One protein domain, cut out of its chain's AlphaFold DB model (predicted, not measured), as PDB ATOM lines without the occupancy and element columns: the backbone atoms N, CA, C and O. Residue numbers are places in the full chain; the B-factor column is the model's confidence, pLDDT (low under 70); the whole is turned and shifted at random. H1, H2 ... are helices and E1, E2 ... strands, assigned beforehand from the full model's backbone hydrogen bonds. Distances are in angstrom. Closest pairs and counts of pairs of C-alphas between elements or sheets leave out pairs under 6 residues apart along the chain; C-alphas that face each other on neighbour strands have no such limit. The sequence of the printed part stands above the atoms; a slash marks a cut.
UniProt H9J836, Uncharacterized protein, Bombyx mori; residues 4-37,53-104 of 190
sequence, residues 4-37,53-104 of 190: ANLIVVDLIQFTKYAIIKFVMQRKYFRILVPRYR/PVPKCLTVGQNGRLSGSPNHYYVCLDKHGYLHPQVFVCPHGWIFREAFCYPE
ATOM      1  N   ALA A   4     155.078 168.033 127.188       48.88
ATOM      2  CA  ALA A   4     155.516 167.273 128.365       48.88
ATOM      3  C   ALA A   4     155.587 165.749 128.132       48.88
ATOM      4  O   ALA A   4     156.316 165.058 128.832       48.88
ATOM      5  N   ASN A   5     154.870 165.222 127.131       47.53
ATOM      6  CA  ASN A   5     154.819 163.779 126.870       47.53
ATOM      7  C   ASN A   5     155.998 163.256 126.037       47.53
ATOM      8  O   ASN A   5     156.285 162.067 126.106       47.53
ATOM      9  N   LEU A   6     156.700 164.109 125.281       49.56
ATOM     10  CA  LEU A   6     157.846 163.661 124.477       49.56
ATOM     11  C   LEU A   6     159.079 163.363 125.349       49.56
ATOM     12  O   LEU A   6     159.763 162.370 125.139       49.56
ATOM     13  N   ILE A   7     159.307 164.173 126.387       52.38
ATOM     14  CA  ILE A   7     160.501 164.086 127.247       52.38
ATOM     15  C   ILE A   7     160.503 162.796 128.089       52.38
ATOM     16  O   ILE A   7     161.552 162.210 128.345       52.38
ATOM     17  N   VAL A   8     159.323 162.322 128.503       52.41
ATOM     18  CA  VAL A   8     159.192 161.111 129.330       52.41
ATOM     19  C   VAL A   8     159.486 159.842 128.524       52.41
ATOM     20  O   VAL A   8     160.088 158.908 129.050       52.41
ATOM     21  N   VAL A   9     159.117 159.810 127.239       54.69
ATOM     22  CA  VAL A   9     159.374 158.652 126.367       54.69
ATOM     23  C   VAL A   9     160.875 158.502 126.096       54.69
ATOM     24  O   VAL A   9     161.403 157.395 126.222       54.69
ATOM     25  N   ASP A  10     161.584 159.608 125.853       49.88
ATOM     26  CA  ASP A  10     163.033 159.593 125.613       49.88
ATOM     27  C   ASP A  10     163.838 159.125 126.840       49.88
ATOM     28  O   ASP A  10     164.775 158.333 126.705       49.88
ATOM     29  N   LEU A  11     163.441 159.517 128.057       52.94
ATOM     30  CA  LEU A  11     164.090 159.079 129.304       52.94
ATOM     31  C   LEU A  11     163.902 157.575 129.586       52.94
ATOM     32  O   LEU A  11     164.824 156.899 130.059       52.94
ATOM     33  N   ILE A  12     162.733 157.020 129.261       55.34
ATOM     34  CA  ILE A  12     162.458 155.580 129.410       55.34
ATOM     35  C   ILE A  12     163.244 154.767 128.371       55.34
ATOM     36  O   ILE A  12     163.705 153.658 128.653       55.34
ATOM     37  N   GLN A  13     163.443 155.311 127.171       52.00
ATOM     38  CA  GLN A  13     164.233 154.655 126.136       52.00
ATOM     39  C   GLN A  13     165.726 154.667 126.501       52.00
ATOM     40  O   GLN A  13     166.380 153.624 126.447       52.00
ATOM     41  N   PHE A  14     166.248 155.793 126.997       49.75
ATOM     42  CA  PHE A  14     167.646 155.912 127.428       49.75
ATOM     43  C   PHE A  14     168.005 154.958 128.578       49.75
ATOM     44  O   PHE A  14     169.055 154.311 128.556       49.75
ATOM     45  N   THR A  15     167.114 154.809 129.560       54.09
ATOM     46  CA  THR A  15     167.327 153.904 130.702       54.09
ATOM     47  C   THR A  15     167.319 152.431 130.289       54.09
ATOM     48  O   THR A  15     168.166 151.665 130.752       54.09
ATOM     49  N   LYS A  16     166.460 152.025 129.345       52.06
ATOM     50  CA  LYS A  16     166.479 150.662 128.782       52.06
ATOM     51  C   LYS A  16     167.791 150.354 128.050       52.06
ATOM     52  O   LYS A  16     168.370 149.290 128.270       52.06
ATOM     53  N   TYR A  17     168.305 151.288 127.245       51.44
ATOM     54  CA  TYR A  17     169.597 151.120 126.566       51.44
ATOM     55  C   TYR A  17     170.782 151.050 127.544       51.44
ATOM     56  O   TYR A  17     171.701 150.251 127.341       51.44
ATOM     57  N   ALA A  18     170.757 151.832 128.628       50.94
ATOM     58  CA  ALA A  18     171.799 151.804 129.655       50.94
ATOM     59  C   ALA A  18     171.829 150.470 130.423       50.94
ATOM     60  O   ALA A  18     172.902 149.900 130.636       50.94
ATOM     61  N   ILE A  19     170.659 149.923 130.773       54.03
ATOM     62  CA  ILE A  19     170.552 148.642 131.486       54.03
ATOM     63  C   ILE A  19     171.001 147.476 130.589       54.03
ATOM     64  O   ILE A  19     171.742 146.604 131.044       54.03
ATOM     65  N   ILE A  20     170.650 147.484 129.298       53.47
ATOM     66  CA  ILE A  20     171.094 146.453 128.342       53.47
ATOM     67  C   ILE A  20     172.622 146.489 128.154       53.47
ATOM     68  O   ILE A  20     173.261 145.434 128.161       53.47
ATOM     69  N   LYS A  21     173.240 147.680 128.079       48.28
ATOM     70  CA  LYS A  21     174.710 147.819 128.055       48.28
ATOM     71  C   LYS A  21     175.369 147.260 129.321       48.28
ATOM     72  O   LYS A  21     176.390 146.578 129.225       48.28
ATOM     73  N   PHE A  22     174.775 147.493 130.491       47.66
ATOM     74  CA  PHE A  22     175.320 147.020 131.768       47.66
ATOM     75  C   PHE A  22     175.219 145.490 131.925       47.66
ATOM     76  O   PHE A  22     176.127 144.848 132.458       47.66
ATOM     77  N   VAL A  23     174.143 144.881 131.414       53.16
ATOM     78  CA  VAL A  23     173.941 143.421 131.447       53.16
ATOM     79  C   VAL A  23     174.855 142.696 130.454       53.16
ATOM     80  O   VAL A  23     175.393 141.638 130.792       53.16
ATOM     81  N   MET A  24     175.108 143.270 129.272       46.09
ATOM     82  CA  MET A  24     176.059 142.701 128.308       46.09
ATOM     83  C   MET A  24     177.495 142.708 128.853       46.09
ATOM     84  O   MET A  24     178.163 141.676 128.817       46.09
ATOM     85  N   GLN A  25     177.948 143.809 129.461       49.22
ATOM     86  CA  GLN A  25     179.286 143.902 130.069       49.22
ATOM     87  C   GLN A  25     179.525 142.826 131.147       49.22
ATOM     88  O   GLN A  25     180.597 142.229 131.204       49.22
ATOM     89  N   ARG A  26     178.510 142.499 131.960       49.62
ATOM     90  CA  ARG A  26     178.629 141.468 133.010       49.62
ATOM     91  C   ARG A  26     178.628 140.029 132.486       49.62
ATOM     92  O   ARG A  26     179.223 139.166 133.130       49.62
ATOM     93  N   LYS A  27     177.975 139.747 131.352       39.94
ATOM     94  CA  LYS A  27     177.918 138.388 130.781       39.94
ATOM     95  C   LYS A  27     179.198 138.001 130.040       39.94
ATOM     96  O   LYS A  27     179.651 136.872 130.199       39.94
ATOM     97  N   TYR A  28     179.821 138.929 129.316       44.62
ATOM     98  CA  TYR A  28     181.083 138.647 128.619       44.62
ATOM     99  C   TYR A  28     182.301 138.590 129.555       44.62
ATOM    100  O   TYR A  28     183.277 137.914 129.245       44.62
ATOM    101  N   PHE A  29     182.229 139.200 130.743       43.91
ATOM    102  CA  PHE A  29     183.329 139.175 131.716       43.91
ATOM    103  C   PHE A  29     183.545 137.805 132.390       43.91
ATOM    104  O   PHE A  29     184.565 137.586 133.036       43.91
ATOM    105  N   ARG A  30     182.599 136.860 132.263       41.41
ATOM    106  CA  ARG A  30     182.679 135.551 132.939       41.41
ATOM    107  C   ARG A  30     183.322 134.425 132.126       41.41
ATOM    108  O   ARG A  30     183.520 133.358 132.693       41.41
ATOM    109  N   ILE A  31     183.636 134.619 130.843       46.22
ATOM    110  CA  ILE A  31     183.938 133.479 129.951       46.22
ATOM    111  C   ILE A  31     185.433 133.285 129.639       46.22
ATOM    112  O   ILE A  31     185.810 132.216 129.177       46.22
ATOM    113  N   LEU A  32     186.337 134.208 129.975       46.69
ATOM    114  CA  LEU A  32     187.768 134.031 129.675       46.69
ATOM    115  C   LEU A  32     188.654 134.443 130.852       46.69
ATOM    116  O   LEU A  32     189.350 135.452 130.809       46.69
ATOM    117  N   VAL A  33     188.652 133.635 131.914       42.00
ATOM    118  CA  VAL A  33     189.755 133.635 132.886       42.00
ATOM    119  C   VAL A  33     190.538 132.340 132.687       42.00
ATOM    120  O   VAL A  33     190.237 131.338 133.342       42.00
ATOM    121  N   PRO A  34     191.539 132.305 131.788       44.09
ATOM    122  CA  PRO A  34     192.544 131.262 131.875       44.09
ATOM    123  C   PRO A  34     193.158 131.351 133.273       44.09
ATOM    124  O   PRO A  34     193.518 132.434 133.742       44.09
ATOM    125  N   ARG A  35     193.222 130.211 133.970       39.97
ATOM    126  CA  ARG A  35     193.899 130.070 135.263       39.97
ATOM    127  C   ARG A  35     195.393 130.341 135.071       39.97
ATOM    128  O   ARG A  35     196.199 129.416 135.012       39.97
ATOM    129  N   TYR A  36     195.772 131.610 134.981       49.06
ATOM    130  CA  TYR A  36     197.159 132.017 135.095       49.06
ATOM    131  C   TYR A  36     197.594 131.703 136.521       49.06
ATOM    132  O   TYR A  36     197.147 132.326 137.489       49.06
ATOM    133  N   ARG A  37     198.436 130.671 136.650       42.19
ATOM    134  CA  ARG A  37     199.161 130.381 137.887       42.19
ATOM    135  C   ARG A  37     199.812 131.682 138.346       42.19
ATOM    136  O   ARG A  37     200.376 132.405 137.527       42.19
ATOM    137  N   PRO A  53     208.811 144.466 129.303       79.31
ATOM    138  CA  PRO A  53     207.833 144.602 128.224       79.31
ATOM    139  C   PRO A  53     206.624 145.463 128.616       79.31
ATOM    140  O   PRO A  53     205.933 145.982 127.743       79.31
ATOM    141  N   VAL A  54     206.358 145.620 129.918       87.94
ATOM    142  CA  VAL A  54     205.225 146.395 130.436       87.94
ATOM    143  C   VAL A  54     205.732 147.497 131.372       87.94
ATOM    144  O   VAL A  54     206.563 147.210 132.245       87.94
ATOM    145  N   PRO A  55     205.263 148.750 131.214       88.19
ATOM    146  CA  PRO A  55     205.660 149.855 132.079       88.19
ATOM    147  C   PRO A  55     205.167 149.674 133.523       88.19
ATOM    148  O   PRO A  55     204.301 148.849 133.822       88.19
ATOM    149  N   LYS A  56     205.731 150.464 134.443       90.62
ATOM    150  CA  LYS A  56     205.276 150.502 135.841       90.62
ATOM    151  C   LYS A  56     203.899 151.169 135.926       90.62
ATOM    152  O   LYS A  56     203.680 152.213 135.318       90.62
ATOM    153  N   CYS A  57     203.009 150.581 136.719       92.81
ATOM    154  CA  CYS A  57     201.692 151.138 137.003       92.81
ATOM    155  C   CYS A  57     201.779 152.320 137.972       92.81
ATOM    156  O   CYS A  57     202.444 152.216 139.002       92.81
ATOM    157  N   LEU A  58     201.077 153.408 137.653       93.94
ATOM    158  CA  LEU A  58     200.958 154.606 138.490       93.94
ATOM    159  C   LEU A  58     199.575 154.702 139.137       93.94
ATOM    160  O   LEU A  58     199.465 155.080 140.300       93.94
ATOM    161  N   THR A  59     198.523 154.344 138.398       95.44
ATOM    162  CA  THR A  59     197.133 154.448 138.855       95.44
ATOM    163  C   THR A  59     196.345 153.166 138.581       95.44
ATOM    164  O   THR A  59     196.656 152.395 137.668       95.44
ATOM    165  N   VAL A  60     195.310 152.918 139.393       94.94
ATOM    166  CA  VAL A  60     194.353 151.825 139.155       94.94
ATOM    167  C   VAL A  60     193.614 152.099 137.846       94.94
ATOM    168  O   VAL A  60     193.135 153.206 137.622       94.94
ATOM    169  N   GLY A  61     193.507 151.093 136.983       92.88
ATOM    170  CA  GLY A  61     192.824 151.206 135.695       92.88
ATOM    171  C   GLY A  61     193.654 151.858 134.591       92.88
ATOM    172  O   GLY A  61     193.188 151.892 133.454       92.88
ATOM    173  N   GLN A  62     194.883 152.314 134.878       94.88
ATOM    174  CA  GLN A  62     195.817 152.741 133.838       94.88
ATOM    175  C   GLN A  62     195.968 151.624 132.808       94.88
ATOM    176  O   GLN A  62     196.247 150.475 133.159       94.88
ATOM    177  N   ASN A  63     195.791 151.967 131.541       95.00
ATOM    178  CA  ASN A  63     195.882 151.026 130.445       95.00
ATOM    179  C   ASN A  63     196.713 151.595 129.297       95.00
ATOM    180  O   ASN A  63     196.996 152.790 129.224       95.00
ATOM    181  N   GLY A  64     197.144 150.709 128.408       93.50
ATOM    182  CA  GLY A  64     197.926 151.111 127.253       93.50
ATOM    183  C   GLY A  64     198.313 149.935 126.377       93.50
ATOM    184  O   GLY A  64     198.339 148.787 126.820       93.50
ATOM    185  N   ARG A  65     198.627 150.242 125.122       94.00
ATOM    186  CA  ARG A  65     199.173 149.289 124.154       94.00
ATOM    187  C   ARG A  65     200.619 148.946 124.518       94.00
ATOM    188  O   ARG A  65     201.368 149.827 124.943       94.00
ATOM    189  N   LEU A  66     201.019 147.688 124.343       91.88
ATOM    190  CA  LEU A  66     202.425 147.300 124.470       91.88
ATOM    191  C   LEU A  66     203.186 147.716 123.204       91.88
ATOM    192  O   LEU A  66     202.715 147.494 122.093       91.88
ATOM    193  N   SER A  67     204.389 148.271 123.357       84.75
ATOM    194  CA  SER A  67     205.220 148.702 122.221       84.75
ATOM    195  C   SER A  67     205.632 147.548 121.303       84.75
ATOM    196  O   SER A  67     205.767 147.741 120.102       84.75
ATOM    197  N   GLY A  68     205.798 146.339 121.850       86.12
ATOM    198  CA  GLY A  68     206.201 145.161 121.078       86.12
ATOM    199  C   GLY A  68     205.078 144.476 120.293       86.12
ATOM    200  O   GLY A  68     205.365 143.615 119.469       86.12
ATOM    201  N   SER A  69     203.803 144.797 120.546       90.00
ATOM    202  CA  SER A  69     202.694 144.180 119.811       90.00
ATOM    203  C   SER A  69     201.426 145.034 119.867       90.00
ATOM    204  O   SER A  69     200.901 145.263 120.959       90.00
ATOM    205  N   PRO A  70     200.853 145.426 118.711       92.19
ATOM    206  CA  PRO A  70     199.671 146.280 118.679       92.19
ATOM    207  C   PRO A  70     198.387 145.576 119.140       92.19
ATOM    208  O   PRO A  70     197.409 146.236 119.492       92.19
ATOM    209  N   ASN A  71     198.392 144.243 119.158       94.38
ATOM    210  CA  ASN A  71     197.286 143.419 119.630       94.38
ATOM    211  C   ASN A  71     197.296 143.249 121.167       94.38
ATOM    212  O   ASN A  71     196.263 142.967 121.771       94.38
ATOM    213  N   HIS A  72     198.442 143.468 121.818       94.25
ATOM    214  CA  HIS A  72     198.572 143.326 123.265       94.25
ATOM    215  C   HIS A  72     198.396 144.669 123.975       94.25
ATOM    216  O   HIS A  72     198.928 145.703 123.562       94.25
ATOM    217  N   TYR A  73     197.705 144.641 125.109       95.12
ATOM    218  CA  TYR A  73     197.538 145.800 125.979       95.12
ATOM    219  C   TYR A  73     197.649 145.410 127.446       95.12
ATOM    220  O   TYR A  73     197.476 144.248 127.804       95.12
ATOM    221  N   TYR A  74     197.956 146.369 128.312       95.06
ATOM    222  CA  TYR A  74     197.987 146.159 129.756       95.06
ATOM    223  C   TYR A  74     196.871 146.936 130.445       95.06
ATOM    224  O   TYR A  74     196.438 147.981 129.962       95.06
ATOM    225  N   VAL A  75     196.438 146.431 131.598       95.56
ATOM    226  CA  VAL A  75     195.588 147.146 132.552       95.56
ATOM    227  C   VAL A  75     196.187 146.986 133.942       95.56
ATOM    228  O   VAL A  75     196.503 145.878 134.378       95.56
ATOM    229  N   CYS A  76     196.353 148.099 134.642       95.44
ATOM    230  CA  CYS A  76     196.841 148.139 136.009       95.44
ATOM    231  C   CYS A  76     195.709 147.816 136.980       95.44
ATOM    232  O   CYS A  76     194.724 148.547 137.078       95.44
ATOM    233  N   LEU A  77     195.852 146.710 137.704       94.19
ATOM    234  CA  LEU A  77     194.864 146.228 138.660       94.19
ATOM    235  C   LEU A  77     195.453 146.278 140.067       94.19
ATOM    236  O   LEU A  77     196.609 145.904 140.267       94.19
ATOM    237  N   ASP A  78     194.651 146.703 141.039       94.88
ATOM    238  CA  ASP A  78     195.020 146.588 142.448       94.88
ATOM    239  C   ASP A  78     194.864 145.133 142.908       94.88
ATOM    240  O   ASP A  78     193.811 144.512 142.739       94.88
ATOM    241  N   LYS A  79     195.939 144.567 143.459       92.81
ATOM    242  CA  LYS A  79     195.939 143.257 144.112       92.81
ATOM    243  C   LYS A  79     196.625 143.400 145.466       92.81
ATOM    244  O   LYS A  79     197.849 143.417 145.538       92.81
ATOM    245  N   HIS A  80     195.830 143.412 146.536       91.50
ATOM    246  CA  HIS A  80     196.301 143.517 147.925       91.50
ATOM    247  C   HIS A  80     197.105 144.802 148.209       91.50
ATOM    248  O   HIS A  80     198.119 144.747 148.900       91.50
ATOM    249  N   GLY A  81     196.680 145.946 147.663       90.12
ATOM    250  CA  GLY A  81     197.337 147.239 147.883       90.12
ATOM    251  C   GLY A  81     198.557 147.483 146.991       90.12
ATOM    252  O   GLY A  81     199.214 148.513 147.122       90.12
ATOM    253  N   TYR A  82     198.859 146.559 146.075       92.06
ATOM    254  CA  TYR A  82     199.910 146.710 145.075       92.06
ATOM    255  C   TYR A  82     199.311 146.747 143.671       92.06
ATOM    256  O   TYR A  82     198.542 145.870 143.270       92.06
ATOM    257  N   LEU A  83     199.717 147.751 142.893       94.19
ATOM    258  CA  LEU A  83     199.341 147.869 141.490       94.19
ATOM    259  C   LEU A  83     200.157 146.903 140.636       94.19
ATOM    260  O   LEU A  83     201.372 147.049 140.484       94.19
ATOM    261  N   HIS A  84     199.468 145.942 140.029       92.06
ATOM    262  CA  HIS A  84     200.061 144.971 139.124       92.06
ATOM    263  C   HIS A  84     199.555 145.183 137.695       92.06
ATOM    264  O   HIS A  84     198.341 145.125 137.468       92.06
ATOM    265  N   PRO A  85     200.452 145.371 136.711       93.81
ATOM    266  CA  PRO A  85     200.045 145.352 135.320       93.81
ATOM    267  C   PRO A  85     199.643 143.929 134.929       93.81
ATOM    268  O   PRO A  85     200.397 142.978 135.141       93.81
ATOM    269  N   GLN A  86     198.462 143.783 134.343       92.56
ATOM    270  CA  GLN A  86     198.006 142.540 133.741       92.56
ATOM    271  C   GLN A  86     197.857 142.735 132.235       92.56
ATOM    272  O   GLN A  86     197.200 143.676 131.796       92.56
ATOM    273  N   VAL A  87     198.495 141.860 131.459       93.69
ATOM    274  CA  VAL A  87     198.460 141.904 129.996       93.69
ATOM    275  C   VAL A  87     197.246 141.135 129.490       93.69
ATOM    276  O   VAL A  87     196.929 140.052 129.985       93.69
ATOM    277  N   PHE A  88     196.592 141.711 128.497       95.00
ATOM    278  CA  PHE A  88     195.459 141.176 127.771       95.00
ATOM    279  C   PHE A  88     195.745 141.239 126.269       95.00
ATOM    280  O   PHE A  88     196.644 141.945 125.806       95.00
ATOM    281  N   VAL A  89     194.965 140.473 125.517       95.81
ATOM    282  CA  VAL A  89     195.136 140.258 124.081       95.81
ATOM    283  C   VAL A  89     193.819 140.629 123.410       95.81
ATOM    284  O   VAL A  89     192.751 140.226 123.879       95.81
ATOM    285  N   CYS A  90     193.876 141.443 122.360       95.81
ATOM    286  CA  CYS A  90     192.706 141.732 121.538       95.81
ATOM    287  C   CYS A  90     192.331 140.505 120.686       95.81
ATOM    288  O   CYS A  90     193.176 139.647 120.428       95.81
ATOM    289  N   PRO A  91     191.078 140.398 120.204       95.88
ATOM    290  CA  PRO A  91     190.719 139.376 119.224       95.88
ATOM    291  C   PRO A  91     191.673 139.365 118.017       95.88
ATOM    292  O   PRO A  91     192.320 140.367 117.706       95.88
ATOM    293  N   HIS A  92     191.774 138.233 117.322       92.56
ATOM    294  CA  HIS A  92     192.641 138.130 116.145       92.56
ATOM    295  C   HIS A  92     192.265 139.156 115.071       92.56
ATOM    296  O   HIS A  92     191.089 139.313 114.748       92.56
ATOM    297  N   GLY A  93     193.274 139.839 114.521       90.81
ATOM    298  CA  GLY A  93     193.091 140.918 113.545       90.81
ATOM    299  C   GLY A  93     192.569 142.219 114.156       90.81
ATOM    300  O   GLY A  93     192.035 143.052 113.432       90.81
ATOM    301  N   TRP A  94     192.641 142.376 115.483       95.38
ATOM    302  CA  TRP A  94     192.270 143.603 116.183       95.38
ATOM    303  C   TRP A  94     193.490 144.215 116.879       95.38
ATOM    304  O   TRP A  94     194.380 143.505 117.352       95.38
ATOM    305  N   ILE A  95     193.501 145.540 116.976       94.88
ATOM    306  CA  ILE A  95     194.524 146.341 117.646       94.88
ATOM    307  C   ILE A  95     193.920 147.096 118.827       94.88
ATOM    308  O   ILE A  95     192.751 147.486 118.795       94.88
ATOM    309  N   PHE A  96     194.718 147.332 119.867       94.94
ATOM    310  CA  PHE A  96     194.291 148.134 121.009       94.94
ATOM    311  C   PHE A  96     194.556 149.624 120.769       94.94
ATOM    312  O   PHE A  96     195.700 150.035 120.568       94.94
ATOM    313  N   ARG A  97     193.507 150.447 120.832       92.56
ATOM    314  CA  ARG A  97     193.555 151.910 120.688       92.56
ATOM    315  C   ARG A  97     192.509 152.539 121.609       92.56
ATOM    316  O   ARG A  97     191.438 151.976 121.776       92.56
ATOM    317  N   GLU A  98     192.802 153.691 122.216       89.50
ATOM    318  CA  GLU A  98     191.812 154.465 123.000       89.50
ATOM    319  C   GLU A  98     191.031 153.632 124.040       89.50
ATOM    320  O   GLU A  98     189.825 153.782 124.192       89.50
ATOM    321  N   ALA A  99     191.715 152.731 124.752       91.62
ATOM    322  CA  ALA A  99     191.129 151.818 125.743       91.62
ATOM    323  C   ALA A  99     190.254 150.661 125.202       91.62
ATOM    324  O   ALA A  99     189.725 149.890 126.005       91.62
ATOM    325  N   PHE A 100     190.142 150.479 123.882       93.88
ATOM    326  CA  PHE A 100     189.339 149.419 123.264       93.88
ATOM    327  C   PHE A 100     190.097 148.672 122.162       93.88
ATOM    328  O   PHE A 100     191.104 149.136 121.635       93.88
ATOM    329  N   CYS A 101     189.601 147.487 121.808       95.00
ATOM    330  CA  CYS A 101     190.078 146.765 120.636       95.00
ATOM    331  C   CYS A 101     189.258 147.190 119.412       95.00
ATOM    332  O   CYS A 101     188.029 147.211 119.482       95.00
ATOM    333  N   TYR A 102     189.927 147.437 118.291       94.00
ATOM    334  CA  TYR A 102     189.320 147.728 116.990       94.00
ATOM    335  C   TYR A 102     189.876 146.780 115.932       94.00
ATOM    336  O   TYR A 102     191.041 146.406 116.048       94.00
ATOM    337  N   PRO A 103     189.107 146.406 114.895       93.38
ATOM    338  CA  PRO A 103     189.660 145.660 113.775       93.38
ATOM    339  C   PRO A 103     190.798 146.457 113.134       93.38
ATOM    340  O   PRO A 103     190.705 147.675 112.975       93.38
ATOM    341  N   GLU A 104     191.873 145.762 112.786       88.31
ATOM    342  CA  GLU A 104     193.000 146.317 112.056       88.31
ATOM    343  C   GLU A 104     192.496 146.754 110.680       88.31
ATOM    344  O   GLU A 104     192.225 145.951 109.787       88.31
TER     345      GLU A 104
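This is residues 4 to 37 and 53 to 104 of the 190 residues of an uncharacterized protein of Bombyx mori (UniProt H9J836). A narrow antiparallel sheet, E1-E2-E3, has the short hairpin E4 and E5 packed at one end, where E4 meets E1 and E2; residues 4 to 37, of which 4 to 28 belong to the long helix H1, stick out free. The 86 printed residues, of mixed class, run H1, E1, E2, E3, E4, E5. The whole is only just loose, close to extended: radius of gyration of the C-alphas 17.7 A, spans 57 by 35 by 25 A.

E1 is residues 63 to 66, E2 69 to 79 (25.2 A), E3 82 to 89 (22.5 A), E4 94 to 97, E5 100 to 103. H1, residues 4 to 28, runs 38.4 A from C-alpha 4 at (155.516, 167.273, 128.365). E5 ends at C-alpha 103, (189.660, 145.660, 113.775).

E1, E2 and E3 form a meander, each strand the antiparallel neighbour of the one before; within hydrogen-bond range are N 64 and O 74, 3.2 A, and N 75 and O 86, 2.9 A. The closest C-alphas of E2 and E4, Asn 71 and Ile 95, are 4.5 A apart. In the hairpin E4 and E5, N 95 and O 102 are 2.8 A apart. H1 is not on the sheet; 19 of its 21 O i to N i+4 pairs are within range.

Residues 38 to 52 are not printed; C-alphas 37 and 53 are 19.3 A apart. Residues 4 to 37 have pLDDT under 70.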